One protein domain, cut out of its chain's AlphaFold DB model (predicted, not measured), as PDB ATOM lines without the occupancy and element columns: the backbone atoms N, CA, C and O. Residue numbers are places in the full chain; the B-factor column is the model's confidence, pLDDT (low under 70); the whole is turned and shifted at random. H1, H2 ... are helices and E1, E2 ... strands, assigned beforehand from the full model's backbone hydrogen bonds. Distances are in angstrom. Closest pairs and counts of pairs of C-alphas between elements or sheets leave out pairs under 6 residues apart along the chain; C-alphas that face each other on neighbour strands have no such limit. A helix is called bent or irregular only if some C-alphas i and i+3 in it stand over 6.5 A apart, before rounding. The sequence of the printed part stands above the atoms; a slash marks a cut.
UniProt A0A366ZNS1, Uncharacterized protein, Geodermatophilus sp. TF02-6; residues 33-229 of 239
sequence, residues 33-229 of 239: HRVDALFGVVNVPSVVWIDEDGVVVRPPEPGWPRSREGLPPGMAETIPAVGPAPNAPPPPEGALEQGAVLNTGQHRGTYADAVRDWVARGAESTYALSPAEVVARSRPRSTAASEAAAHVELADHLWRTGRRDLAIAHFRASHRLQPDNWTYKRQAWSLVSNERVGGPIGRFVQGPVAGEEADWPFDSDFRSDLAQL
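AT A GLANCE: This is residues 33 to 229 of the 239 residues of an uncharacterized protein of Geodermatophilus sp. TF02-6 (UniProt A0A366ZNS1). A three-helix, up-and-down bundle, H5, H6 and H7, makes one end of the domain, and a two-strand hairpin, E1 and E2, with H4 beside E2 and H3 farther out, makes the other. A long unnamed stretch, residues 63 to 97, runs from the end of E2 to H2, with residues 69 to 74 sticking out; the small helices H2 and H8 meet on the side away from H5, and H1 lies near H5. The printed part has 197 residues, with eight named helices and two named strands in the order H1, E1, E2, H2, H3, H4, H5, H6, H7, H8. The sheet, in the order E1, E2, is antiparallel, and the class is mostly helix, though under half of the residues, 98 of 197, are in named elements. The whole is compact, with a radius of gyration of the C-alphas of 18.8 A, and spans 56 by 39 by 35 A.

IN THESE COORDINATES: H1 is residues 34 to 39, beginning at C-alpha 34 (40.623, -10.063, -28.218). E1 is residues 46 to 50, 13.4 A long, and E2 is residues 56 to 62, 15.2 A. H2 is residues 98 to 103. H3, residues 111 to 124, is 17.2 A long and irregular: C-alphas 120 and 123 are 9.6 A apart. H4 is residues 131 to 137. H5, residues 143 to 160, measures 26.0 A, H6, residues 164 to 177, 19.9 A, and H7, residues 182 to 197, 21.1 A. H8 is residues 222 to 226, ending at C-alpha 226 (39.296, -0.945, -5.216).

HOW THE PARTS SIT: H5, H6 and H7 form a bundle, up and down, each running against the one before it. H5 and H6, a helical hairpin, touch at a shallow tilt of 17 degrees, with the closest C-alphas, Ala 155 and Ala 167, 4.0 A apart. H6 and H7, also a helical hairpin, touch at a shallow tilt of 25 degrees through residues 184 to 188 of H7 alone; the C-alphas of His 175 and Lys 185 are closest, 6.3 A. H1 and H5 are close but not clearly touching, with the C-alphas of Ala 37 and Ala 149 closest at 6.2 A. H2 and H8 only just touch, with 3 pairs of C-alphas within 8 A, the closest being Gln 98 and Leu 226, 6.8 A. E1 and E2 form an antiparallel hairpin; N 47 and O 61 are 2.9 A apart and N 49 and O 58 3.0 A, within hydrogen-bond range. The closest C-alphas of E2 and H4 are those of Arg 58 and Val 134, 6.0 A. H3 and E2 are apart, but only just, at 8.4 A. In H1, H2, H4, H5, H6, H7 and H8 every O i to N i+4 pair is within hydrogen-bond range; in H3, 8 of 10 are.

THE WHOLE: The C-alphas of Glu 124 and Gly 211 are the two farthest apart, 56.5 A. The printed part has no cut. The links from E2 to H2, 35 residues, and from H7 to H8, 24 residues, are long. The mean pLDDT of the printed part is 93.2, and no printed residue is under 70.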
ATOM      1  N   HIS A  33      43.890 -10.407 -25.447       93.00
ATOM      2  CA  HIS A  33      42.717  -9.639 -25.021       93.00
ATOM      3  C   HIS A  33      41.809  -9.251 -26.210       93.00
ATOM      4  O   HIS A  33      41.382  -8.112 -26.395       93.00
ATOM      5  N   ARG A  34      41.548 -10.224 -27.092       93.00
ATOM      6  CA  ARG A  34      40.623 -10.063 -28.218       93.00
ATOM      7  C   ARG A  34      39.185 -10.325 -27.813       93.00
ATOM      8  O   ARG A  34      38.286  -9.650 -28.303       93.00
ATOM      9  N   VAL A  35      38.942 -11.312 -26.957       93.56
ATOM     10  CA  VAL A  35      37.592 -11.680 -26.517       93.56
ATOM     11  C   VAL A  35      37.003 -10.566 -25.665       93.56
ATOM     12  O   VAL A  35      35.867 -10.161 -25.904       93.56
ATOM     13  N   ASP A  36      37.762 -10.021 -24.718       91.25
ATOM     14  CA  ASP A  36      37.279  -8.904 -23.911       91.25
ATOM     15  C   ASP A  36      37.107  -7.618 -24.724       91.25
ATOM     16  O   ASP A  36      36.085  -6.947 -24.572       91.25
ATOM     17  N   ALA A  37      38.007  -7.329 -25.667       92.50
ATOM     18  CA  ALA A  37      37.837  -6.215 -26.591       92.50
ATOM     19  C   ALA A  37      36.621  -6.381 -27.526       92.50
ATOM     20  O   ALA A  37      35.926  -5.405 -27.810       92.50
ATOM     21  N   LEU A  38      36.319  -7.578 -28.027       92.88
ATOM     22  CA  LEU A  38      35.191  -7.760 -28.947       92.88
ATOM     23  C   LEU A  38      33.845  -7.791 -28.224       92.88
ATOM     24  O   LEU A  38      32.895  -7.164 -28.686       92.88
ATOM     25  N   PHE A  39      33.766  -8.474 -27.081       93.00
ATOM     26  CA  PHE A  39      32.514  -8.588 -26.333       93.00
ATOM     27  C   PHE A  39      32.275  -7.424 -25.367       93.00
ATOM     28  O   PHE A  39      31.131  -7.179 -24.999       93.00
ATOM     29  N   GLY A  40      33.316  -6.684 -24.972       92.81
ATOM     30  CA  GLY A  40      33.223  -5.614 -23.975       92.81
ATOM     31  C   GLY A  40      33.369  -6.106 -22.532       92.81
ATOM     32  O   GLY A  40      32.787  -5.518 -21.623       92.81
ATOM     33  N   VAL A  41      34.132  -7.179 -22.303       94.88
ATOM     34  CA  VAL A  41      34.449  -7.638 -20.942       94.88
ATOM     35  C   VAL A  41      35.408  -6.628 -20.307       94.88
ATOM     36  O   VAL A  41      36.438  -6.289 -20.876       94.88
ATOM     37  N   VAL A  42      35.071  -6.136 -19.118       94.50
ATOM     38  CA  VAL A  42      35.909  -5.175 -18.374       94.50
ATOM     39  C   VAL A  42      36.380  -5.716 -17.032       94.50
ATOM     40  O   VAL A  42      37.238  -5.124 -16.394       94.50
ATOM     41  N   ASN A  43      35.839  -6.846 -16.576       95.44
ATOM     42  CA  ASN A  43      36.254  -7.502 -15.342       95.44
ATOM     43  C   ASN A  43      35.995  -9.012 -15.441       95.44
ATOM     44  O   ASN A  43      35.122  -9.443 -16.191       95.44
ATOM     45  N   VAL A  44      36.737  -9.814 -14.677       93.56
ATOM     46  CA  VAL A  44      36.594 -11.278 -14.629       93.56
ATOM     47  C   VAL A  44      36.358 -11.767 -13.195       93.56
ATOM     48  O   VAL A  44      36.948 -11.211 -12.264       93.56
ATOM     49  N   PRO A  45      35.571 -12.842 -12.995       92.62
ATOM     50  CA  PRO A  45      34.952 -13.678 -14.026       92.62
ATOM     51  C   PRO A  45      33.750 -12.997 -14.684       92.62
ATOM     52  O   PRO A  45      32.978 -12.311 -14.019       92.62
ATOM     53  N   SER A  46      33.601 -13.208 -15.990       94.19
ATOM     54  CA  SER A  46      32.479 -12.707 -16.779       94.19
ATOM     55  C   SER A  46      31.961 -13.797 -17.710       94.19
ATOM     56  O   SER A  46      32.710 -14.696 -18.102       94.19
ATOM     57  N   VAL A  47      30.669 -13.740 -18.017       95.62
ATOM     58  CA  VAL A  47      29.950 -14.716 -18.831       95.62
ATOM     59  C   VAL A  47      29.147 -13.971 -19.898       95.62
ATOM     60  O   VAL A  47      28.611 -12.898 -19.637       95.62
ATOM     61  N   VAL A  48      29.059 -14.562 -21.089       96.50
ATOM     62  CA  VAL A  48      28.220 -14.111 -22.209       96.50
ATOM     63  C   VAL A  48      27.312 -15.269 -22.599       96.50
ATOM     64  O   VAL A  48      27.782 -16.407 -22.673       96.50
ATOM     65  N   TRP A  49      26.022 -15.012 -22.813       97.31
ATOM     66  CA  TRP A  49      25.083 -16.032 -23.295       97.31
ATOM     67  C   TRP A  49      24.793 -15.787 -24.765       97.31
ATOM     68  O   TRP A  49      24.400 -14.682 -25.139       97.31
ATOM     69  N   ILE A  50      25.003 -16.820 -25.576       97.31
ATOM     70  CA  ILE A  50      24.824 -16.796 -27.026       97.31
ATOM     71  C   ILE A  50      23.923 -17.972 -27.382       97.31
ATOM     72  O   ILE A  50      24.262 -19.104 -27.035       97.31
ATOM     73  N   ASP A  51      22.779 -17.706 -28.004       96.81
ATOM     74  CA  ASP A  51      21.850 -18.757 -28.423       96.81
ATOM     75  C   ASP A  51      22.354 -19.550 -29.647       96.81
ATOM     76  O   ASP A  51      23.429 -19.289 -30.193       96.81
ATOM     77  N   GLU A  52      21.585 -20.563 -30.049       95.12
ATOM     78  CA  GLU A  52      21.908 -21.459 -31.171       95.12
ATOM     79  C   GLU A  52      21.944 -20.731 -32.531       95.12
ATOM     80  O   GLU A  52      22.610 -21.195 -33.455       95.12
ATOM     81  N   ASP A  53      21.295 -19.566 -32.643       96.12
ATOM     82  CA  ASP A  53      21.323 -18.715 -33.838       96.12
ATOM     83  C   ASP A  53      22.531 -17.754 -33.841       96.12
ATOM     84  O   ASP A  53      22.723 -16.970 -34.776       96.12
ATOM     85  N   GLY A  54      23.379 -17.816 -32.809       95.81
ATOM     86  CA  GLY A  54      24.564 -16.974 -32.669       95.81
ATOM     87  C   GLY A  54      24.266 -15.570 -32.141       95.81
ATOM     88  O   GLY A  54      25.106 -14.675 -32.278       95.81
ATOM     89  N   VAL A  55      23.095 -15.349 -31.538       96.19
ATOM     90  CA  VAL A  55      22.685 -14.052 -30.992       96.19
ATOM     91  C   VAL A  55      23.063 -13.964 -29.518       96.19
ATOM     92  O   VAL A  55      22.791 -14.859 -28.719       96.19
ATOM     93  N   VAL A  56      23.688 -12.851 -29.128       96.81
ATOM     94  CA  VAL A  56      23.932 -12.550 -27.712       96.81
ATOM     95  C   VAL A  56      22.590 -12.277 -27.032       96.81
ATOM     96  O   VAL A  56      21.937 -11.284 -27.340       96.81
ATOM     97  N   VAL A  57      22.205 -13.124 -26.077       97.62
ATOM     98  CA  VAL A  57      20.976 -12.978 -25.269       97.62
ATOM     99  C   VAL A  57      21.257 -12.467 -23.856       97.62
ATOM    100  O   VAL A  57      20.347 -12.009 -23.168       97.62
ATOM    101  N   ARG A  58      22.525 -12.496 -23.424       97.12
ATOM    102  CA  ARG A  58      23.044 -11.733 -22.277       97.12
ATOM    103  C   ARG A  58      24.471 -11.258 -22.585       97.12
ATOM    104  O   ARG A  58      25.322 -12.116 -22.842       97.12
ATOM    105  N   PRO A  59      24.749  -9.937 -22.596       96.31
ATOM    106  CA  PRO A  59      26.098  -9.407 -22.829       96.31
ATOM    107  C   PRO A  59      27.029  -9.700 -21.640       96.31
ATOM    108  O   PRO A  59      26.551 -10.223 -20.632       96.31
ATOM    109  N   PRO A  60      28.337  -9.374 -21.720       95.19
ATOM    110  CA  PRO A  60      29.262  -9.609 -20.619       95.19
ATOM    111  C   PRO A  60      28.764  -9.091 -19.279       95.19
ATOM    112  O   PRO A  60      28.577  -7.893 -19.066       95.19
ATOM    113  N   GLU A  61      28.617 -10.017 -18.348       94.25
ATOM    114  CA  GLU A  61      28.239  -9.717 -16.979       94.25
ATOM    115  C   GLU A  61      28.995 -10.613 -16.003       94.25
ATOM    116  O   GLU A  61      29.501 -11.668 -16.402       94.25
ATOM    117  N   PRO A  62      29.142 -10.201 -14.735       93.62
ATOM    118  CA  PRO A  62      29.757 -11.051 -13.733       93.62
ATOM    119  C   PRO A  62      28.896 -12.292 -13.466       93.62
ATOM    120  O   PRO A  62      27.698 -12.189 -13.213       93.62
ATOM    121  N   GLY A  63      29.525 -13.466 -13.478       92.38
ATOM    122  CA  GLY A  63      28.845 -14.740 -13.260       92.38
ATOM    123  C   GLY A  63      29.753 -15.770 -12.601       92.38
ATOM    124  O   GLY A  63      30.954 -15.831 -12.875       92.38
ATOM    125  N   TRP A  64      29.178 -16.590 -11.720       90.56
ATOM    126  CA  TRP A  64      29.895 -17.646 -11.004       90.56
ATOM    127  C   TRP A  64      29.128 -18.965 -11.061       90.56
ATOM    128  O   TRP A  64      27.908 -18.973 -10.958       90.56
ATOM    129  N   PRO A  65      29.821 -20.110 -11.139       84.31
ATOM    130  CA  PRO A  65      29.148 -21.402 -11.053       84.31
ATOM    131  C   PRO A  65      28.662 -21.725  -9.630       84.31
ATOM    132  O   PRO A  65      27.866 -22.643  -9.451       84.31
ATOM    133  N   ARG A  66      29.186 -21.026  -8.613       83.88
ATOM    134  CA  ARG A  66      28.936 -21.276  -7.187       83.88
ATOM    135  C   ARG A  66      29.416 -20.114  -6.317       83.88
ATOM    136  O   ARG A  66      30.172 -19.251  -6.767       83.88
ATOM    137  N   SER A  67      29.034 -20.142  -5.044       79.06
ATOM    138  CA  SER A  67      29.566 -19.240  -4.016       79.06
ATOM    139  C   SER A  67      31.090 -19.335  -3.898       79.06
ATOM    140  O   SER A  67      31.689 -20.378  -4.162       79.06
ATOM    141  N   ARG A  68      31.719 -18.223  -3.502       72.38
ATOM    142  CA  ARG A  68      33.174 -18.115  -3.362       72.38
ATOM    143  C   ARG A  68      33.693 -19.118  -2.327       72.38
ATOM    144  O   ARG A  68      33.227 -19.128  -1.194       72.38
ATOM    145  N   GLU A  69      34.697 -19.899  -2.712       70.06
ATOM    146  CA  GLU A  69      35.535 -20.639  -1.766       70.06
ATOM    147  C   GLU A  69      36.632 -19.739  -1.189       70.06
ATOM    148  O   GLU A  69      37.071 -18.772  -1.822       70.06
ATOM    149  N   GLY A  70      37.060 -20.052   0.035       71.19
ATOM    150  CA  GLY A  70      38.226 -19.418   0.645       71.19
ATOM    151  C   GLY A  70      39.494 -19.652  -0.177       71.19
ATOM    152  O   GLY A  70      39.540 -20.521  -1.049       71.19
ATOM    153  N   LEU A  71      40.538 -18.871   0.105       73.12
ATOM    154  CA  LEU A  71      41.862 -19.187  -0.427       73.12
ATOM    155  C   LEU A  71      42.284 -20.585   0.058       73.12
ATOM    156  O   LEU A  71      41.945 -20.954   1.188       73.12
ATOM    157  N   PRO A  72      43.027 -21.355  -0.756       76.94
ATOM    158  CA  PRO A  72      43.643 -22.589  -0.295       76.94
ATOM    159  C   PRO A  72      44.452 -22.358   0.996       76.94
ATOM    160  O   PRO A  72      45.100 -21.311   1.120       76.94
ATOM    161  N   PRO A  73      44.451 -23.314   1.946       80.12
ATOM    162  CA  PRO A  73      45.270 -23.218   3.151       80.12
ATOM    163  C   PRO A  73      46.743 -22.970   2.808       80.12
ATOM    164  O   PRO A  73      47.267 -23.581   1.877       80.12
ATOM    165  N   GLY A  74      47.414 -22.082   3.543       78.81
ATOM    166  CA  GLY A  74      48.827 -21.769   3.313       78.81
ATOM    167  C   GLY A  74      49.089 -20.760   2.187       78.81
ATOM    168  O   GLY A  74      50.216 -20.291   2.043       78.81
ATOM    169  N   MET A  75      48.088 -20.417   1.360       79.75
ATOM    170  CA  MET A  75      48.296 -19.480   0.251       79.75
ATOM    171  C   MET A  75      48.475 -18.045   0.748       79.75
ATOM    172  O   MET A  75      49.309 -17.321   0.211       79.75
ATOM    173  N   ALA A  76      47.724 -17.632   1.772       80.00
ATOM    174  CA  ALA A  76      47.772 -16.267   2.290       80.00
ATOM    175  C   ALA A  76      49.158 -15.914   2.853       80.00
ATOM    176  O   ALA A  76      49.640 -14.804   2.655       80.00
ATOM    177  N   GLU A  77      49.821 -16.885   3.477       83.44
ATOM    178  CA  GLU A  77      51.154 -16.781   4.068       83.44
ATOM    179  C   GLU A  77      52.259 -16.627   3.014       83.44
ATOM    180  O   GLU A  77      53.343 -16.140   3.320       83.44
ATOM    181  N   THR A  78      51.986 -17.024   1.766       84.56
ATOM    182  CA  THR A  78      52.917 -16.849   0.639       84.56
ATOM    183  C   THR A  78      52.753 -15.512  -0.078       84.56
ATOM    184  O   THR A  78      53.598 -15.163  -0.900       84.56
ATOM    185  N   ILE A  79      51.683 -14.759   0.201       86.75
ATOM    186  CA  ILE A  79      51.451 -13.457  -0.425       86.75
ATOM    187  C   ILE A  79      52.375 -12.433   0.248       86.75
ATOM    188  O   ILE A  79      52.281 -12.246   1.463       86.75
ATOM    189  N   PRO A  80      53.253 -11.745  -0.503       91.69
ATOM    190  CA  PRO A  80      54.104 -10.715   0.075       91.69
ATOM    191  C   PRO A  80      53.266  -9.551   0.615       91.69
ATOM    192  O   PRO A  80      52.171  -9.257   0.127       91.69
ATOM    193  N   ALA A  81      53.808  -8.845   1.607       93.19
ATOM    194  CA  ALA A  81      53.256  -7.559   2.003       93.19
ATOM    195  C   ALA A  81      53.338  -6.588   0.815       93.19
ATOM    196  O   ALA A  81      54.371  -6.512   0.151       93.19
ATOM    197  N   VAL A  82      52.255  -5.855   0.556       93.81
ATOM    198  CA  VAL A  82      52.186  -4.850  -0.514       93.81
ATOM    199  C   VAL A  82      51.798  -3.492   0.052       93.81
ATOM    200  O   VAL A  82      50.935  -3.418   0.936       93.81
ATOM    201  N   GLY A  83      52.448  -2.450  -0.459       93.94
ATOM    202  CA  GLY A  83      52.139  -1.047  -0.193       93.94
ATOM    203  C   GLY A  83      51.177  -0.460  -1.236       93.94
ATOM    204  O   GLY A  83      50.783  -1.158  -2.176       93.94
ATOM    205  N   PRO A  84      50.766   0.808  -1.078       95.88
ATOM    206  CA  PRO A  84      50.026   1.531  -2.106       95.88
ATOM    207  C   PRO A  84      50.966   2.027  -3.215       95.88
ATOM    208  O   PRO A  84      52.131   2.345  -2.968       95.88
ATOM    209  N   ALA A  85      50.451   2.153  -4.436       96.94
ATOM    210  CA  ALA A  85      51.136   2.881  -5.496       96.94
ATOM    211  C   ALA A  85      51.434   4.330  -5.047       96.94
ATOM    212  O   ALA A  85      50.554   4.973  -4.470       96.94
ATOM    213  N   PRO A  86      52.621   4.894  -5.346       94.44
ATOM    214  CA  PRO A  86      53.024   6.211  -4.833       94.44
ATOM    215  C   PRO A  86      52.075   7.364  -5.173       94.44
ATOM    216  O   PRO A  86      51.963   8.320  -4.411       94.44
ATOM    217  N   ASN A  87      51.406   7.276  -6.325       92.50
ATOM    218  CA  ASN A  87      50.515   8.315  -6.840       92.50
ATOM    219  C   ASN A  87      49.030   7.971  -6.662       92.50
ATOM    220  O   ASN A  87      48.173   8.695  -7.176       92.50
ATOM    221  N   ALA A  88      48.714   6.874  -5.969       94.12
ATOM    222  CA  ALA A  88      47.334   6.491  -5.741       94.12
ATOM    223  C   ALA A  88      46.620   7.516  -4.843       94.12
ATOM    224  O   ALA A  88      47.201   7.996  -3.864       94.12
ATOM    225  N   PRO A  89      45.347   7.838  -5.130       92.12
ATOM    226  CA  PRO A  89      44.551   8.643  -4.217       92.12
ATOM    227  C   PRO A  89      44.364   7.906  -2.881       92.12
ATOM    228  O   PRO A  89      44.228   6.677  -2.871       92.12
ATOM    229  N   PRO A  90      44.311   8.630  -1.747       93.12
ATOM    230  CA  PRO A  90      43.949   8.010  -0.482       93.12
ATOM    231  C   PRO A  90      42.523   7.434  -0.560       93.12
ATOM    232  O   PRO A  90      41.692   7.949  -1.319       93.12
ATOM    233  N   PRO A  91      42.208   6.389   0.222       94.25
ATOM    234  CA  PRO A  91      40.836   5.916   0.353       94.25
ATOM    235  C   PRO A  91      39.907   7.055   0.805       94.25
ATOM    236  O   PRO A  91      40.286   7.820   1.700       94.25
ATOM    237  N   PRO A  92      38.706   7.189   0.217       95.56
ATOM    238  CA  PRO A  92      37.719   8.154   0.680       95.56
ATOM    239  C   PRO A  92      37.275   7.845   2.117       95.56
ATOM    240  O   PRO A  92      37.376   6.714   2.600       95.56
ATOM    241  N   GLU A  93      36.752   8.855   2.814       95.50
ATOM    242  CA  GLU A  93      36.155   8.647   4.134       95.50
ATOM    243  C   GLU A  93      34.986   7.654   4.033       95.50
ATOM    244  O   GLU A  93      34.105   7.799   3.187       95.50
ATOM    245  N   GLY A  94      34.992   6.625   4.884       93.50
ATOM    246  CA  GLY A  94      33.981   5.565   4.849       93.50
ATOM    247  C   GLY A  94      34.169   4.534   3.732       93.50
ATOM    248  O   GLY A  94      33.225   3.796   3.449       93.50
ATOM    249  N   ALA A  95      35.356   4.463   3.110       94.12
ATOM    250  CA  ALA A  95      35.692   3.415   2.150       94.12
ATOM    251  C   ALA A  95      35.356   2.020   2.700       94.12
ATOM    252  O   ALA A  95      35.627   1.694   3.858       94.12
ATOM    253  N   LEU A  96      34.759   1.191   1.847       93.38
ATOM    254  CA  LEU A  96      34.433  -0.180   2.201       93.38
ATOM    255  C   LEU A  96      35.710  -1.017   2.308       93.38
ATOM    256  O   LEU A  96      36.632  -0.895   1.502       93.38
ATOM    257  N   GLU A  97      35.720  -1.946   3.261       92.38
ATOM    258  CA  GLU A  97      36.759  -2.969   3.333       92.38
ATOM    259  C   GLU A  97      36.845  -3.736   2.006       92.38
ATOM    260  O   GLU A  97      35.824  -4.102   1.417       92.38
ATOM    261  N   GLN A  98      38.063  -4.063   1.563       90.50
ATOM    262  CA  GLN A  98      38.302  -4.775   0.299       90.50
ATOM    263  C   GLN A  98      37.427  -6.035   0.164       90.50
ATOM    264  O   GLN A  98      36.890  -6.333  -0.904       90.50
ATOM    265  N   GLY A  99      37.258  -6.785   1.258       87.44
ATOM    266  CA  GLY A  99      36.393  -7.960   1.288       87.44
ATOM    267  C   GLY A  99      34.924  -7.639   0.990       87.44
ATOM    268  O   GLY A  99      34.271  -8.425   0.308       87.44
ATOM    269  N   ALA A 100      34.405  -6.499   1.442       89.06
ATOM    270  CA  ALA A 100      33.037  -6.075   1.165       89.06
ATOM    271  C   ALA A 100      32.867  -5.673  -0.308       89.06
ATOM    272  O   ALA A 100      31.970  -6.188  -0.977       89.06
ATOM    273  N   VAL A 101      33.771  -4.857  -0.860       92.00
ATOM    274  CA  VAL A 101      33.716  -4.447  -2.279       92.00
ATOM    275  C   VAL A 101      33.742  -5.661  -3.214       92.00
ATOM    276  O   VAL A 101      32.964  -5.752  -4.161       92.00
ATOM    277  N   LEU A 102      34.590  -6.653  -2.922       89.88
ATOM    278  CA  LEU A 102      34.711  -7.852  -3.753       89.88
ATOM    279  C   LEU A 102      33.509  -8.797  -3.667       89.88
ATOM    280  O   LEU A 102      33.336  -9.611  -4.574       89.88
ATOM    281  N   ASN A 103      32.725  -8.767  -2.586       85.31
ATOM    282  CA  ASN A 103      31.676  -9.762  -2.322       85.31
ATOM    283  C   ASN A 103      30.247  -9.208  -2.373       85.31
ATOM    284  O   ASN A 103      29.306  -9.989  -2.243       85.31
ATOM    285  N   THR A 104      30.073  -7.907  -2.582       81.38
ATOM    286  CA  THR A 104      28.758  -7.264  -2.700       81.38
ATOM    287  C   THR A 104      28.301  -7.160  -4.161       81.38
ATOM    288  O   THR A 104      29.029  -7.527  -5.085       81.38
ATOM    289  N   GLY A 105      27.052  -6.735  -4.374       81.44
ATOM    290  CA  GLY A 105      26.462  -6.522  -5.700       81.44
ATOM    291  C   GLY A 105      25.888  -7.757  -6.403       81.44
ATOM    292  O   GLY A 105      25.026  -7.601  -7.255       81.44
ATOM    293  N   GLN A 106      26.278  -8.988  -6.053       82.38
ATOM    294  CA  GLN A 106      25.827 -10.198  -6.762       82.38
ATOM    295  C   GLN A 106      25.481 -11.373  -5.842       82.38
ATOM    296  O   GLN A 106      26.187 -11.665  -4.876       82.38
ATOM    297  N   HIS A 107      24.451 -12.139  -6.215       79.69
ATOM    298  CA  HIS A 107      24.115 -13.416  -5.578       79.69
ATOM    299  C   HIS A 107      24.833 -14.565  -6.298       79.69
ATOM    300  O   HIS A 107      24.258 -15.291  -7.102       79.69
ATOM    301  N   ARG A 108      26.127 -14.749  -6.007       82.44
ATOM    302  CA  ARG A 108      27.001 -15.695  -6.739       82.44
ATOM    303  C   ARG A 108      26.461 -17.127  -6.844       82.44
ATOM    304  O   ARG A 108      26.760 -17.815  -7.812       82.44
ATOM    305  N   GLY A 109      25.702 -17.581  -5.847       79.81
ATOM    306  CA  GLY A 109      25.159 -18.939  -5.799       79.81
ATOM    307  C   GLY A 109      24.017 -19.212  -6.783       79.81
ATOM    308  O   GLY A 109      23.801 -20.372  -7.108       79.81
ATOM    309  N   THR A 110      23.315 -18.185  -7.275       86.19
ATOM    310  CA  THR A 110      22.091 -18.357  -8.084       86.19
ATOM    311  C   THR A 110      22.334 -18.267  -9.590       86.19
ATOM    312  O   THR A 110      21.450 -18.585 -10.380       86.19
ATOM    313  N   TYR A 111      23.533 -17.863 -10.024       92.31
ATOM    314  CA  TYR A 111      23.824 -17.669 -11.449       92.31
ATOM    315  C   TYR A 111      23.743 -18.979 -12.248       92.31
ATOM    316  O   TYR A 111      23.235 -19.004 -13.366       92.31
ATOM    317  N   ALA A 112      24.186 -20.093 -11.659       92.06
ATOM    318  CA  ALA A 112      24.082 -21.405 -12.294       92.06
ATOM    319  C   ALA A 112      22.623 -21.843 -12.518       92.06
ATOM    320  O   ALA A 112      22.347 -22.536 -13.495       92.06
ATOM    321  N   ASP A 113      21.689 -21.427 -11.658       93.50
ATOM    322  CA  ASP A 113      20.265 -21.741 -11.822       93.50
ATOM    323  C   ASP A 113      19.663 -20.981 -13.003       93.50
ATOM    324  O   ASP A 113      18.921 -21.568 -13.788       93.50
ATOM    325  N   ALA A 114      20.071 -19.723 -13.201       94.81
ATOM    326  CA  ALA A 114      19.676 -18.935 -14.363       94.81
ATOM    327  C   ALA A 114      20.155 -19.580 -15.678       94.81
ATOM    328  O   ALA A 114      19.387 -19.692 -16.633       94.81
ATOM    329  N   VAL A 115      21.397 -20.085 -15.712       94.69
ATOM    330  CA  VAL A 115      21.922 -20.822 -16.876       94.69
ATOM    331  C   VAL A 115      21.132 -22.114 -17.119       94.69
ATOM    332  O   VAL A 115      20.819 -22.424 -18.264       94.69
ATOM    333  N   ARG A 116      20.795 -22.876 -16.067       95.44
ATOM    334  CA  ARG A 116      20.010 -24.122 -16.197       95.44
ATOM    335  C   ARG A 116      18.602 -23.865 -16.725       95.44
ATOM    336  O   ARG A 116      18.139 -24.627 -17.570       95.44
ATOM    337  N   ASP A 117      17.938 -22.812 -16.247       97.44
ATOM    338  CA  ASP A 117      16.627 -22.407 -16.760       97.44
ATOM    339  C   ASP A 117      16.710 -22.038 -18.247       97.44
ATOM    340  O   ASP A 117      15.902 -22.516 -19.044       97.44
ATOM    341  N   TRP A 118      17.740 -21.283 -18.639       97.38
ATOM    342  CA  TRP A 118      17.962 -20.923 -20.034       97.38
ATOM    343  C   TRP A 118      18.231 -22.124 -20.938       97.38
ATOM    344  O   TRP A 118      17.605 -22.242 -21.985       97.38
ATOM    345  N   VAL A 119      19.061 -23.076 -20.513       95.94
ATOM    346  CA  VAL A 119      19.282 -24.321 -21.271       95.94
ATOM    347  C   VAL A 119      17.983 -25.116 -21.452       95.94
ATOM    348  O   VAL A 119      17.777 -25.723 -22.499       95.94
ATOM    349  N   ALA A 120      17.094 -25.116 -20.455       97.75
ATOM    350  CA  ALA A 120      15.837 -25.858 -20.520       97.75
ATOM    351  C   ALA A 120      14.755 -25.168 -21.371       97.75
ATOM    352  O   ALA A 120      13.906 -25.855 -21.939       97.75
ATOM    353  N   ARG A 121      14.749 -23.829 -21.429       97.69
ATOM    354  CA  ARG A 121      13.657 -23.034 -22.025       97.69
ATOM    355  C   ARG A 121      14.052 -22.243 -23.273       97.69
ATOM    356  O   ARG A 121      13.170 -21.746 -23.969       97.69
ATOM    357  N   GLY A 122      15.343 -22.098 -23.557       95.75
ATOM    358  CA  GLY A 122      15.847 -21.255 -24.638       95.75
ATOM    359  C   GLY A 122      15.337 -19.818 -24.515       95.75
ATOM    360  O   GLY A 122      15.430 -19.204 -23.451       95.75
ATOM    361  N   ALA A 123      14.756 -19.294 -25.596       95.06
ATOM    362  CA  ALA A 123      14.196 -17.942 -25.647       95.06
ATOM    363  C   ALA A 123      13.046 -17.691 -24.647       95.06
ATOM    364  O   ALA A 123      12.816 -16.547 -24.271       95.06
ATOM    365  N   GLU A 124      12.368 -18.740 -24.165       96.50
ATOM    366  CA  GLU A 124      11.280 -18.639 -23.174       96.50
ATOM    367  C   GLU A 124      11.790 -18.562 -21.720       96.50
ATOM    368  O   GLU A 124      11.013 -18.595 -20.761       96.50
ATOM    369  N   SER A 125      13.110 -18.525 -21.521       97.81
ATOM    370  CA  SER A 125      13.701 -18.341 -20.199       97.81
ATOM    371  C   SER A 125      13.438 -16.940 -19.676       97.81
ATOM    372  O   SER A 125      13.701 -15.952 -20.354       97.81
ATOM    373  N   THR A 126      13.041 -16.839 -18.407       95.75
ATOM    374  CA  THR A 126      12.885 -15.535 -17.740       95.75
ATOM    375  C   THR A 126      14.210 -14.780 -17.579       95.75
ATOM    376  O   THR A 126      14.201 -13.609 -17.202       95.75
ATOM    377  N   TYR A 127      15.342 -15.454 -17.807       96.25
ATOM    378  CA  TYR A 127      16.679 -14.878 -17.723       96.25
ATOM    379  C   TYR A 127      17.252 -14.495 -19.094       96.25
ATOM    380  O   TYR A 127      18.255 -13.782 -19.134       96.25
ATOM    381  N   ALA A 128      16.655 -14.926 -20.209       97.12
ATOM    382  CA  ALA A 128      17.026 -14.415 -21.526       97.12
ATOM    383  C   ALA A 128      16.533 -12.965 -21.656       97.12
ATOM    384  O   ALA A 128      15.385 -12.664 -21.330       97.12
ATOM    385  N   LEU A 129      17.405 -12.049 -22.081       97.56
ATOM    386  CA  LEU A 129      17.031 -10.642 -22.215       97.56
ATOM    387  C   LEU A 129      16.357 -10.385 -23.559       97.56
ATOM    388  O   LEU A 129      16.679 -11.014 -24.568       97.56
ATOM    389  N   SER A 130      15.478  -9.384 -23.590       96.38
ATOM    390  CA  SER A 130      14.980  -8.870 -24.863       96.38
ATOM    391  C   SER A 130      16.119  -8.231 -25.677       96.38
ATOM    392  O   SER A 130      17.074  -7.698 -25.098       96.38
ATOM    393  N   PRO A 131      16.020  -8.177 -27.020       96.19
ATOM    394  CA  PRO A 131      17.038  -7.525 -27.850       96.19
ATOM    395  C   PRO A 131      17.346  -6.076 -27.433       96.19
ATOM    396  O   PRO A 131      18.498  -5.648 -27.458       96.19
ATOM    397  N   ALA A 132      16.330  -5.323 -26.995       95.88
ATOM    398  CA  ALA A 132      16.504  -3.952 -26.517       95.88
ATOM    399  C   ALA A 132      17.337  -3.886 -25.225       95.88
ATOM    400  O   ALA A 132      18.207  -3.024 -25.089       95.88
ATOM    401  N   GLU A 133      17.114  -4.814 -24.293       95.94
ATOM    402  CA  GLU A 133      17.905  -4.914 -23.065       95.94
ATOM    403  C   GLU A 133      19.340  -5.364 -23.337       95.94
ATOM    404  O   GLU A 133      20.255  -4.836 -22.708       95.94
ATOM    405  N   VAL A 134      19.562  -6.281 -24.286       96.00
ATOM    406  CA  VAL A 134      20.917  -6.674 -24.708       96.00
ATOM    407  C   VAL A 134      21.693  -5.456 -25.202       96.00
ATOM    408  O   VAL A 134      22.808  -5.210 -24.737       96.00
ATOM    409  N   VAL A 135      21.101  -4.653 -26.093       93.50
ATOM    410  CA  VAL A 135      21.736  -3.429 -26.611       93.50
ATOM    411  C   VAL A 135      22.019  -2.441 -25.480       93.50
ATOM    412  O   VAL A 135      23.135  -1.933 -25.377       93.50
ATOM    413  N   ALA A 136      21.048  -2.207 -24.592       92.62
ATOM    414  CA  ALA A 136      21.217  -1.293 -23.466       92.62
ATOM    415  C   ALA A 136      22.332  -1.742 -22.501       92.62
ATOM    416  O   ALA A 136      23.107  -0.914 -22.021       92.62
ATOM    417  N   ARG A 137      22.445  -3.051 -22.232       92.69
ATOM    418  CA  ARG A 137      23.433  -3.611 -21.293       92.69
ATOM    419  C   ARG A 137      24.823  -3.831 -21.898       92.69
ATOM    420  O   ARG A 137      25.780  -3.907 -21.135       92.69
ATOM    421  N   SER A 138      24.970  -3.875 -23.225       89.44
ATOM    422  CA  SER A 138      26.268  -4.103 -23.895       89.44
ATOM    423  C   SER A 138      27.275  -2.949 -23.747       89.44
ATOM    424  O   SER A 138      28.450  -3.137 -24.049       89.44
ATOM    425  N   ARG A 139      26.837  -1.788 -23.227       77.19
ATOM    426  CA  ARG A 139      27.604  -0.536 -23.042       77.19
ATOM    427  C   ARG A 139      28.189   0.042 -24.356       77.19
ATOM    428  O   ARG A 139      28.396  -0.672 -25.334       77.19
ATOM    429  N   PRO A 140      28.467   1.357 -24.430       78.88
ATOM    430  CA  PRO A 140      29.061   1.948 -25.629       78.88
ATOM    431  C   PRO A 140      30.500   1.464 -25.862       78.88
ATOM    432  O   PRO A 140      31.340   1.536 -24.966       78.88
ATOM    433  N   ARG A 141      30.824   1.055 -27.093       83.88
ATOM    434  CA  ARG A 141      32.209   0.846 -27.550       83.88
ATOM    435  C   ARG A 141      32.723   2.148 -28.164       83.88
ATOM    436  O   ARG A 141      32.611   2.370 -29.366       83.88
ATOM    437  N   SER A 142      33.192   3.056 -27.311       92.31
ATOM    438  CA  SER A 142      33.729   4.346 -27.753       92.31
ATOM    439  C   SER A 142      35.061   4.175 -28.492       92.31
ATOM    440  O   SER A 142      35.775   3.192 -28.286       92.31
ATOM    441  N   THR A 143      35.449   5.173 -29.288       95.31
ATOM    442  CA  THR A 143      36.785   5.222 -29.905       95.31
ATOM    443  C   THR A 143      37.900   5.075 -28.867       95.31
ATOM    444  O   THR A 143      38.869   4.370 -29.122       95.31
ATOM    445  N   ALA A 144      37.733   5.657 -27.674       96.31
ATOM    446  CA  ALA A 144      38.699   5.532 -26.585       96.31
ATOM    447  C   ALA A 144      38.844   4.082 -26.087       96.31
ATOM    448  O   ALA A 144      39.954   3.648 -25.803       96.31
ATOM    449  N   ALA A 145      37.756   3.302 -26.036       94.94
ATOM    450  CA  ALA A 145      37.827   1.884 -25.676       94.94
ATOM    451  C   ALA A 145      38.559   1.053 -26.747       94.94
ATOM    452  O   ALA A 145      39.317   0.140 -26.414       94.94
ATOM    453  N   SER A 146      38.374   1.381 -28.030       95.12
ATOM    454  CA  SER A 146      39.139   0.768 -29.125       95.12
ATOM    455  C   SER A 146      40.620   1.154 -29.083       95.12
ATOM    456  O   SER A 146      41.482   0.301 -29.273       95.12
ATOM    457  N   GLU A 147      40.928   2.416 -28.786       97.75
ATOM    458  CA  GLU A 147      42.301   2.900 -28.623       97.75
ATOM    459  C   GLU A 147      42.983   2.245 -27.410       97.75
ATOM    460  O   GLU A 147      44.124   1.799 -27.509       97.75
ATOM    461  N   ALA A 148      42.265   2.087 -26.291       97.44
ATOM    462  CA  ALA A 148      42.753   1.366 -25.118       97.44
ATOM    463  C   ALA A 148      43.121  -0.088 -25.454       97.44
ATOM    464  O   ALA A 148      44.187  -0.548 -25.046       97.44
ATOM    465  N   ALA A 149      42.282  -0.787 -26.228       96.38
ATOM    466  CA  ALA A 149      42.573  -2.144 -26.693       96.38
ATOM    467  C   ALA A 149      43.837  -2.186 -27.572       96.38
ATOM    468  O   ALA A 149      44.722  -3.003 -27.330       96.38
ATOM    469  N   ALA A 150      43.986  -1.249 -28.514       97.44
ATOM    470  CA  ALA A 150      45.192  -1.150 -29.340       97.44
ATOM    471  C   ALA A 150      46.459  -0.894 -28.500       97.44
ATOM    472  O   ALA A 150      47.517  -1.467 -28.767       97.44
ATOM    473  N   HIS A 151      46.361  -0.075 -27.448       98.50
ATOM    474  CA  HIS A 151      47.451   0.110 -26.494       98.50
ATOM    475  C   HIS A 151      47.809  -1.188 -25.760       98.50
ATOM    476  O   HIS A 151      48.996  -1.463 -25.598       98.50
ATOM    477  N   VAL A 152      46.831  -1.999 -25.349       97.75
ATOM    478  CA  VAL A 152      47.088  -3.299 -24.705       97.75
ATOM    479  C   VAL A 152      47.756  -4.276 -25.669       97.75
ATOM    480  O   VAL A 152      48.744  -4.900 -25.291       97.75
ATOM    481  N   GLU A 153      47.298  -4.361 -26.920       96.69
ATOM    482  CA  GLU A 153      47.925  -5.215 -27.941       96.69
ATOM    483  C   GLU A 153      49.399  -4.832 -28.182       96.69
ATOM    484  O   GLU A 153      50.280  -5.697 -28.241       96.69
ATOM    485  N   LEU A 154      49.695  -3.529 -28.273       98.00
ATOM    486  CA  LEU A 154      51.069  -3.033 -28.389       98.00
ATOM    487  C   LEU A 154      51.886  -3.324 -27.128       98.00
ATOM    488  O   LEU A 154      53.037  -3.753 -27.235       98.00
ATOM    489  N   ALA A 155      51.307  -3.102 -25.949       98.19
ATOM    490  CA  ALA A 155      51.968  -3.353 -24.677       98.19
ATOM    491  C   ALA A 155      52.339  -4.831 -24.519       98.19
ATOM    492  O   ALA A 155      53.480  -5.123 -24.170       98.19
ATOM    493  N   ASP A 156      51.435  -5.751 -24.858       96.25
ATOM    494  CA  ASP A 156      51.698  -7.192 -24.865       96.25
ATOM    495  C   ASP A 156      52.855  -7.551 -25.816       96.25
ATOM    496  O   ASP A 156      53.827  -8.202 -25.420       96.25
ATOM    497  N   HIS A 157      52.823  -7.066 -27.062       96.25
ATOM    498  CA  HIS A 157      53.911  -7.316 -28.009       96.25
ATOM    499  C   HIS A 157      55.268  -6.797 -27.498       96.25
ATOM    500  O   HIS A 157      56.287  -7.494 -27.574       96.25
ATOM    501  N   LEU A 158      55.292  -5.578 -26.960       98.00
ATOM    502  CA  LEU A 158      56.494  -4.957 -26.406       98.00
ATOM    503  C   LEU A 158      56.991  -5.701 -25.162       98.00
ATOM    504  O   LEU A 158      58.196  -5.909 -25.016       98.00
ATOM    505  N   TRP A 159      56.078  -6.156 -24.306       96.88
ATOM    506  CA  TRP A 159      56.396  -6.942 -23.120       96.88
ATOM    507  C   TRP A 159      57.082  -8.254 -23.507       96.88
ATOM    508  O   TRP A 159      58.200  -8.529 -23.066       96.88
ATOM    509  N   ARG A 160      56.476  -9.015 -24.427       93.56
ATOM    510  CA  ARG A 160      57.010 -10.298 -24.916       93.56
ATOM    511  C   ARG A 160      58.341 -10.171 -25.653       93.56
ATOM    512  O   ARG A 160      59.129 -11.112 -25.659       93.56
ATOM    513  N   THR A 161      58.618  -9.015 -26.255       96.50
ATOM    514  CA  THR A 161      59.906  -8.717 -26.909       96.50
ATOM    515  C   THR A 161      60.922  -8.057 -25.969       96.50
ATOM    516  O   THR A 161      61.996  -7.633 -26.399       96.50
ATOM    517  N   GLY A 162      60.610  -7.982 -24.673       96.88
ATOM    518  CA  GLY A 162      61.510  -7.522 -23.622       96.88
ATOM    519  C   GLY A 162      61.652  -6.003 -23.503       96.88
ATOM    520  O   GLY A 162      62.512  -5.531 -22.757       96.88
ATOM    521  N   ARG A 163      60.812  -5.223 -24.191       98.31
ATOM    522  CA  ARG A 163      60.807  -3.751 -24.207       98.31
ATOM    523  C   ARG A 163      59.901  -3.185 -23.103       98.31
ATOM    524  O   ARG A 163      58.905  -2.524 -23.392       98.31
ATOM    525  N   ARG A 164      60.261  -3.443 -21.839       97.75
ATOM    526  CA  ARG A 164      59.420  -3.183 -20.647       97.75
ATOM    527  C   ARG A 164      58.974  -1.729 -20.527       97.75
ATOM    528  O   ARG A 164      57.778  -1.491 -20.431       97.75
ATOM    529  N   ASP A 165      59.890  -0.768 -20.628       98.12
ATOM    530  CA  ASP A 165      59.551   0.659 -20.479       98.12
ATOM    531  C   ASP A 165      58.503   1.123 -21.502       98.12
ATOM    532  O   ASP A 165      57.580   1.870 -21.176       98.12
ATOM    533  N   LEU A 166      58.608   0.632 -22.744       98.69
ATOM    534  CA  LEU A 166      57.629   0.927 -23.788       98.69
ATOM    535  C   LEU A 166      56.293   0.232 -23.497       98.69
ATOM    536  O   LEU A 166      55.247   0.867 -23.602       98.69
ATOM    537  N   ALA A 167      56.313  -1.041 -23.093       98.56
ATOM    538  CA  ALA A 167      55.100  -1.769 -22.721       98.56
ATOM    539  C   ALA A 167      54.340  -1.062 -21.586       98.56
ATOM    540  O   ALA A 167      53.142  -0.812 -21.696       98.56
ATOM    541  N   ILE A 168      55.060  -0.650 -20.540       98.62
ATOM    542  CA  ILE A 168      54.536   0.116 -19.406       98.62
ATOM    543  C   ILE A 168      53.879   1.416 -19.878       98.62
ATOM    544  O   ILE A 168      52.774   1.737 -19.439       98.62
ATOM    545  N   ALA A 169      54.512   2.163 -20.790       98.69
ATOM    546  CA  ALA A 169      53.937   3.398 -21.320       98.69
ATOM    547  C   ALA A 169      52.583   3.156 -22.015       98.69
ATOM    548  O   ALA A 169      51.639   3.927 -21.812       98.69
ATOM    549  N   HIS A 170      52.467   2.066 -22.782       98.81
ATOM    550  CA  HIS A 170      51.222   1.684 -23.442       98.81
ATOM    551  C   HIS A 170      50.163   1.160 -22.455       98.81
ATOM    552  O   HIS A 170      49.015   1.589 -22.548       98.81
ATOM    553  N   PHE A 171      50.522   0.347 -21.455       98.62
ATOM    554  CA  PHE A 171      49.586  -0.047 -20.392       98.62
ATOM    555  C   PHE A 171      49.051   1.168 -19.618       98.62
ATOM    556  O   PHE A 171      47.849   1.312 -19.418       98.62
ATOM    557  N   ARG A 172      49.912   2.127 -19.255       98.62
ATOM    558  CA  ARG A 172      49.468   3.374 -18.604       98.62
ATOM    559  C   ARG A 172      48.488   4.161 -19.481       98.62
ATOM    560  O   ARG A 172      47.572   4.792 -18.961       98.62
ATOM    561  N   ALA A 173      48.678   4.160 -20.802       98.69
ATOM    562  CA  ALA A 173      47.747   4.804 -21.724       98.69
ATOM    563  C   ALA A 173      46.388   4.092 -21.761       98.69
ATOM    564  O   ALA A 173      45.365   4.771 -21.665       98.69
ATOM    565  N   SER A 174      46.356   2.754 -21.795       98.19
ATOM    566  CA  SER A 174      45.088   2.013 -21.753       98.19
ATOM    567  C   SER A 174      44.330   2.240 -20.441       98.19
ATOM    568  O   SER A 174      43.119   2.448 -20.478       98.19
ATOM    569  N   HIS A 175      45.029   2.326 -19.300       98.06
ATOM    570  CA  HIS A 175      44.407   2.628 -18.002       98.06
ATOM    571  C   HIS A 175      43.741   4.012 -17.983       98.06
ATOM    572  O   HIS A 175      42.701   4.178 -17.351       98.06
ATOM    573  N   ARG A 176      44.321   5.010 -18.669       97.69
ATOM    574  CA  ARG A 176      43.729   6.355 -18.781       97.69
ATOM    575  C   ARG A 176      42.546   6.397 -19.746       97.69
ATOM    576  O   ARG A 176      41.588   7.116 -19.485       97.69
ATOM    577  N   LEU A 177      42.622   5.660 -20.853       97.62
ATOM    578  CA  LEU A 177      41.587   5.637 -21.891       97.62
ATOM    579  C   LEU A 177      40.345   4.836 -21.474       97.62
ATOM    580  O   LEU A 177      39.235   5.191 -21.866       97.62
ATOM    581  N   GLN A 178      40.524   3.774 -20.683       96.19
ATOM    582  CA  GLN A 178      39.436   2.929 -20.192       96.19
ATOM    583  C   GLN A 178      39.640   2.559 -18.704       96.19
ATOM    584  O   GLN A 178      39.982   1.419 -18.379       96.19
ATOM    585  N   PRO A 179      39.451   3.515 -17.777       95.38
ATOM    586  CA  PRO A 179      39.779   3.338 -16.360       95.38
ATOM    587  C   PRO A 179      38.906   2.311 -15.626       95.38
ATOM    588  O   PRO A 179      39.316   1.814 -14.578       95.38
ATOM    589  N   ASP A 180      37.732   1.969 -16.156       93.62
ATOM    590  CA  ASP A 180      36.843   0.940 -15.609       93.62
ATOM    591  C   ASP A 180      37.206  -0.484 -16.074       93.62
ATOM    592  O   ASP A 180      36.577  -1.452 -15.641       93.62
ATOM    593  N   ASN A 181      38.229  -0.632 -16.927       96.25
ATOM    594  CA  ASN A 181      38.685  -1.929 -17.407       96.25
ATOM    595  C   ASN A 181      39.715  -2.576 -16.468       96.25
ATOM    596  O   ASN A 181      40.932  -2.392 -16.569       96.25
ATOM    597  N   TRP A 182      39.195  -3.393 -15.561       97.19
ATOM    598  CA  TRP A 182      39.953  -4.201 -14.619       97.19
ATOM    599  C   TRP A 182      40.738  -5.337 -15.269       97.19
ATOM    600  O   TRP A 182      41.746  -5.737 -14.687       97.19
ATOM    601  N   THR A 183      40.334  -5.869 -16.431       96.00
ATOM    602  CA  THR A 183      41.132  -6.917 -17.099       96.00
ATOM    603  C   THR A 183      42.476  -6.348 -17.533       96.00
ATOM    604  O   THR A 183      43.508  -6.934 -17.212       96.00
ATOM    605  N   TYR A 184      42.477  -5.159 -18.142       96.81
ATOM    606  CA  TYR A 184      43.695  -4.473 -18.578       96.81
ATOM    607  C   TYR A 184      44.583  -4.086 -17.397       96.81
ATOM    608  O   TYR A 184      45.763  -4.440 -17.374       96.81
ATOM    609  N   LYS A 185      44.000  -3.432 -16.384       97.81
ATOM    610  CA  LYS A 185      44.728  -3.013 -15.180       97.81
ATOM    611  C   LYS A 185      45.402  -4.180 -14.478       97.81
ATOM    612  O   LYS A 185      46.611  -4.172 -14.254       97.81
ATOM    613  N   ARG A 186      44.624  -5.217 -14.167       97.00
ATOM    614  CA  ARG A 186      45.109  -6.356 -13.387       97.00
ATOM    615  C   ARG A 186      46.161  -7.152 -14.141       97.00
ATOM    616  O   ARG A 186      47.118  -7.569 -13.506       97.00
ATOM    617  N   GLN A 187      46.029  -7.318 -15.456       95.19
ATOM    618  CA  GLN A 187      47.045  -7.998 -16.262       95.19
ATOM    619  C   GLN A 187      48.366  -7.224 -16.295       95.19
ATOM    620  O   GLN A 187      49.417  -7.810 -16.043       95.19
ATOM    621  N   ALA A 188      48.322  -5.905 -16.497       97.38
ATOM    622  CA  ALA A 188      49.521  -5.069 -16.470       97.38
ATOM    623  C   ALA A 188      50.234  -5.120 -15.103       97.38
ATOM    624  O   ALA A 188      51.450  -5.310 -15.039       97.38
ATOM    625  N   TRP A 189      49.474  -5.011 -14.006       97.81
ATOM    626  CA  TRP A 189      50.004  -5.128 -12.643       97.81
ATOM    627  C   TRP A 189      50.603  -6.510 -12.374       97.81
ATOM    628  O   TRP A 189      51.735  -6.613 -11.906       97.81
ATOM    629  N   SER A 190      49.865  -7.567 -12.721       95.62
ATOM    630  CA  SER A 190      50.284  -8.956 -12.549       95.62
ATOM    631  C   SER A 190      51.573  -9.276 -13.303       95.62
ATOM    632  O   SER A 190      52.413  -9.986 -12.760       95.62
ATOM    633  N   LEU A 191      51.767  -8.758 -14.521       95.69
ATOM    634  CA  LEU A 191      52.992  -8.979 -15.297       95.69
ATOM    635  C   LEU A 191      54.231  -8.406 -14.593       95.69
ATOM    636  O   LEU A 191      55.220  -9.120 -14.415       95.69
ATOM    637  N   VAL A 192      54.154  -7.149 -14.139       96.06
ATOM    638  CA  VAL A 192      55.250  -6.484 -13.412       96.06
ATOM    639  C   VAL A 192      55.548  -7.201 -12.099       96.06
ATOM    640  O   VAL A 192      56.697  -7.554 -11.826       96.06
ATOM    641  N   SER A 193      54.519  -7.483 -11.300       95.12
ATOM    642  CA  SER A 193      54.710  -8.175 -10.028       95.12
ATOM    643  C   SER A 193      55.199  -9.614 -10.208       95.12
ATOM    644  O   SER A 193      55.966 -10.097  -9.379       95.12
ATOM    645  N   ASN A 194      54.823 -10.304 -11.289       94.19
ATOM    646  CA  ASN A 194      55.295 -11.660 -11.556       94.19
ATOM    647  C   ASN A 194      56.785 -11.710 -11.918       94.19
ATOM    648  O   ASN A 194      57.468 -12.616 -11.449       94.19
ATOM    649  N   GLU A 195      57.312 -10.751 -12.691       93.00
ATOM    650  CA  GLU A 195      58.766 -10.656 -12.928       93.00
ATOM    651  C   GLU A 195      59.539 -10.347 -11.633       93.00
ATOM    652  O   GLU A 195      60.666 -10.816 -11.467       93.00
ATOM    653  N   ARG A 196      58.932  -9.601 -10.697       91.50
ATOM    654  CA  ARG A 196      59.573  -9.211  -9.433       91.50
ATOM    655  C   ARG A 196      59.530 -10.294  -8.352       91.50
ATOM    656  O   ARG A 196      60.547 -10.571  -7.724       91.50
ATOM    657  N   VAL A 197      58.354 -10.870  -8.114       93.69
ATOM    658  CA  VAL A 197      58.091 -11.828  -7.025       93.69
ATOM    659  C   VAL A 197      58.321 -13.267  -7.485       93.69
ATOM    660  O   VAL A 197      58.834 -14.091  -6.730       93.69
ATOM    661  N   GLY A 198      57.951 -13.580  -8.729       90.50
ATOM    662  CA  GLY A 198      58.030 -14.924  -9.286       90.50
ATOM    663  C   GLY A 198      57.163 -15.963  -8.566       90.50
ATOM    664  O   GLY A 198      56.280 -15.665  -7.754       90.50
ATOM    665  N   GLY A 199      57.418 -17.231  -8.891       87.50
ATOM    666  CA  GLY A 199      56.754 -18.369  -8.262       87.50
ATOM    667  C   GLY A 199      55.243 -18.452  -8.536       87.50
ATOM    668  O   GLY A 199      54.714 -17.792  -9.431       87.50
ATOM    669  N   PRO A 200      54.513 -19.289  -7.779       81.69
ATOM    670  CA  PRO A 200      53.087 -19.518  -8.009       81.69
ATOM    671  C   PRO A 200      52.204 -18.322  -7.621       81.69
ATOM    672  O   PRO A 200      51.049 -18.270  -8.047       81.69
ATOM    673  N   ILE A 201      52.729 -17.387  -6.815       87.25
ATOM    674  CA  ILE A 201      51.968 -16.263  -6.261       87.25
ATOM    675  C   ILE A 201      52.210 -14.937  -6.988       87.25
ATOM    676  O   ILE A 201      51.331 -14.080  -6.949       87.25
ATOM    677  N   GLY A 202      53.350 -14.765  -7.670       91.31
ATOM    678  CA  GLY A 202      53.767 -13.476  -8.234       91.31
ATOM    679  C   GLY A 202      52.728 -12.853  -9.164       91.31
ATOM    680  O   GLY A 202      52.378 -11.690  -9.004       91.31
ATOM    681  N   ARG A 203      52.118 -13.657 -10.043       88.94
ATOM    682  CA  ARG A 203      51.020 -13.220 -10.928       88.94
ATOM    683  C   ARG A 203      49.743 -12.769 -10.210       88.94
ATOM    684  O   ARG A 203      48.882 -12.164 -10.837       88.94
ATOM    685  N   PHE A 204      49.562 -13.095  -8.933       89.50
ATOM    686  CA  PHE A 204      48.404 -12.664  -8.140       89.50
ATOM    687  C   PHE A 204      48.698 -11.419  -7.300       89.50
ATOM    688  O   PHE A 204      47.772 -10.825  -6.747       89.50
ATOM    689  N   VAL A 205      49.964 -11.008  -7.219       94.19
ATOM    690  CA  VAL A 205      50.358  -9.726  -6.644       94.19
ATOM    691  C   VAL A 205      50.028  -8.644  -7.673       94.19
ATOM    692  O   VAL A 205      50.372  -8.769  -8.842       94.19
ATOM    693  N   GLN A 206      49.275  -7.628  -7.257       95.75
ATOM    694  CA  GLN A 206      48.731  -6.588  -8.147       95.75
ATOM    695  C   GLN A 206      48.965  -5.182  -7.574       95.75
ATOM    696  O   GLN A 206      48.117  -4.300  -7.683       95.75
ATOM    697  N   GLY A 207      50.109  -5.006  -6.918       96.38
ATOM    698  CA  GLY A 207      50.566  -3.761  -6.309       96.38
ATOM    699  C   GLY A 207      52.048  -3.846  -5.940       96.38
ATOM    700  O   GLY A 207      52.637  -4.931  -6.056       96.38
ATOM    701  N   PRO A 208      52.660  -2.732  -5.508       96.56
ATOM    702  CA  PRO A 208      54.064  -2.727  -5.125       96.56
ATOM    703  C   PRO A 208      54.314  -3.580  -3.892       96.56
ATOM    704  O   PRO A 208      53.567  -3.512  -2.917       96.56
ATOM    705  N   VAL A 209      55.401  -4.349  -3.907       94.94
ATOM    706  CA  VAL A 209      55.896  -5.012  -2.698       94.94
ATOM    707  C   VAL A 209      56.273  -3.939  -1.675       94.94
ATOM    708  O   VAL A 209      56.814  -2.895  -2.037       94.94
ATOM    709  N   ALA A 210      55.952  -4.176  -0.405       95.12
ATOM    710  CA  ALA A 210      56.226  -3.222   0.661       95.12
ATOM    711  C   ALA A 210      57.728  -2.890   0.733       95.12
ATOM    712  O   ALA A 210      58.560  -3.796   0.824       95.12
ATOM    713  N   GLY A 211      58.065  -1.600   0.711       95.12
ATOM    714  CA  GLY A 211      59.441  -1.097   0.640       95.12
ATOM    715  C   GLY A 211      59.994  -0.914  -0.780       95.12
ATOM    716  O   GLY A 211      61.108  -0.415  -0.928       95.12
ATOM    717  N   GLU A 212      59.237  -1.292  -1.812       95.38
ATOM    718  CA  GLU A 212      59.588  -1.144  -3.233       95.38
ATOM    719  C   GLU A 212      58.594  -0.237  -3.978       95.38
ATOM    720  O   GLU A 212      58.500  -0.260  -5.204       95.38
ATOM    721  N   GLU A 213      57.822   0.579  -3.254       96.62
ATOM    722  CA  GLU A 213      56.767   1.417  -3.829       96.62
ATOM    723  C   GLU A 213      57.312   2.397  -4.872       96.62
ATOM    724  O   GLU A 213      56.655   2.648  -5.880       96.62
ATOM    725  N   ALA A 214      58.531   2.905  -4.671       95.94
ATOM    726  CA  ALA A 214      59.190   3.835  -5.588       95.94
ATOM    727  C   ALA A 214      59.446   3.245  -6.989       95.94
ATOM    728  O   ALA A 214      59.519   4.003  -7.955       95.94
ATOM    729  N   ASP A 215      59.543   1.917  -7.101       95.00
ATOM    730  CA  ASP A 215      59.797   1.215  -8.362       95.00
ATOM    731  C   ASP A 215      58.495   0.826  -9.089       95.00
ATOM    732  O   ASP A 215      58.530   0.261 -10.185       95.00
ATOM    733  N   TRP A 216      57.325   1.123  -8.506       97.56
ATOM    734  CA  TRP A 216      56.033   0.812  -9.112       97.56
ATOM    735  C   TRP A 216      55.756   1.694 -10.336       97.56
ATOM    736  O   TRP A 216      55.651   2.915 -10.211       97.56
ATOM    737  N   PRO A 217      55.560   1.110 -11.530       97.50
ATOM    738  CA  PRO A 217      55.494   1.902 -12.752       97.50
ATOM    739  C   PRO A 217      54.091   2.440 -13.074       97.50
ATOM    740  O   PRO A 217      53.920   3.164 -14.061       97.50
ATOM    741  N   PHE A 218      53.065   2.093 -12.293       98.00
ATOM    742  CA  PHE A 218      51.676   2.475 -12.561       98.00
ATOM    743  C   PHE A 218      51.174   3.547 -11.593       98.00
ATOM    744  O   PHE A 218      51.659   3.678 -10.474       98.00
ATOM    745  N   ASP A 219      50.179   4.318 -12.031       96.12
ATOM    746  CA  ASP A 219      49.602   5.402 -11.220       96.12
ATOM    747  C   ASP A 219      48.754   4.882 -10.048       96.12
ATOM    748  O   ASP A 219      48.547   5.596  -9.073       96.12
ATOM    749  N   SER A 220      48.295   3.635 -10.132       96.88
ATOM    750  CA  SER A 220      47.536   2.959  -9.089       96.88
ATOM    751  C   SER A 220      47.868   1.470  -9.023       96.88
ATOM    752  O   SER A 220      48.693   0.953  -9.786       96.88
ATOM    753  N   ASP A 221      47.230   0.793  -8.081       97.50
ATOM    754  CA  ASP A 221      47.316  -0.636  -7.827       97.50
ATOM    755  C   ASP A 221      45.926  -1.183  -7.483       97.50
ATOM    756  O   ASP A 221      44.966  -0.431  -7.285       97.50
ATOM    757  N   PHE A 222      45.824  -2.507  -7.373       96.88
ATOM    758  CA  PHE A 222      44.552  -3.166  -7.116       96.88
ATOM    759  C   PHE A 222      43.881  -2.714  -5.821       96.88
ATOM    760  O   PHE A 222      42.676  -2.497  -5.833       96.88
ATOM    761  N   ARG A 223      44.612  -2.572  -4.707       95.75
ATOM    762  CA  ARG A 223      44.001  -2.185  -3.425       95.75
ATOM    763  C   ARG A 223      43.546  -0.734  -3.462       95.75
ATOM    764  O   ARG A 223      42.432  -0.448  -3.031       95.75
ATOM    765  N   SER A 224      44.383   0.144  -4.002       96.56
ATOM    766  CA  SER A 224      44.077   1.569  -4.071       96.56
ATOM    767  C   SER A 224      42.885   1.872  -4.974       96.56
ATOM    768  O   SER A 224      42.005   2.619  -4.558       96.56
ATOM    769  N   ASP A 225      42.801   1.261  -6.163       96.94
ATOM    770  CA  ASP A 225      41.648   1.457  -7.054       96.94
ATOM    771  C   ASP A 225      40.369   0.867  -6.455       96.94
ATOM    772  O   ASP A 225      39.292   1.442  -6.591       96.94
ATOM    773  N   LEU A 226      40.466  -0.282  -5.781       96.25
ATOM    774  CA  LEU A 226      39.296  -0.945  -5.216       96.25
ATOM    775  C   LEU A 226      38.730  -0.189  -4.010       96.25
ATOM    776  O   LEU A 226      37.523  -0.205  -3.796       96.25
ATOM    777  N   ALA A 227      39.587   0.502  -3.254       96.19
ATOM    778  CA  ALA A 227      39.181   1.355  -2.139       96.19
ATOM    779  C   ALA A 227      38.354   2.576  -2.579       96.19
ATOM    780  O   ALA A 227      37.672   3.174  -1.752       96.19
ATOM    781  N   GLN A 228      38.395   2.940  -3.866       96.38
ATOM    782  CA  GLN A 228      37.576   4.020  -4.421       96.38
ATOM    783  C   GLN A 228      36.144   3.577  -4.753       96.38
ATOM    784  O   GLN A 228      35.330   4.418  -5.125       96.38
ATOM    785  N   LEU A 229      35.841   2.278  -4.658       95.69
ATOM    786  CA  LEU A 229      34.569   1.719  -5.102       95.69
ATOM    787  C   LEU A 229      33.573   1.496  -3.959       95.69
ATOM    788  O   LEU A 229      33.923   1.061  -2.860       95.69
TER     789      LEU A 229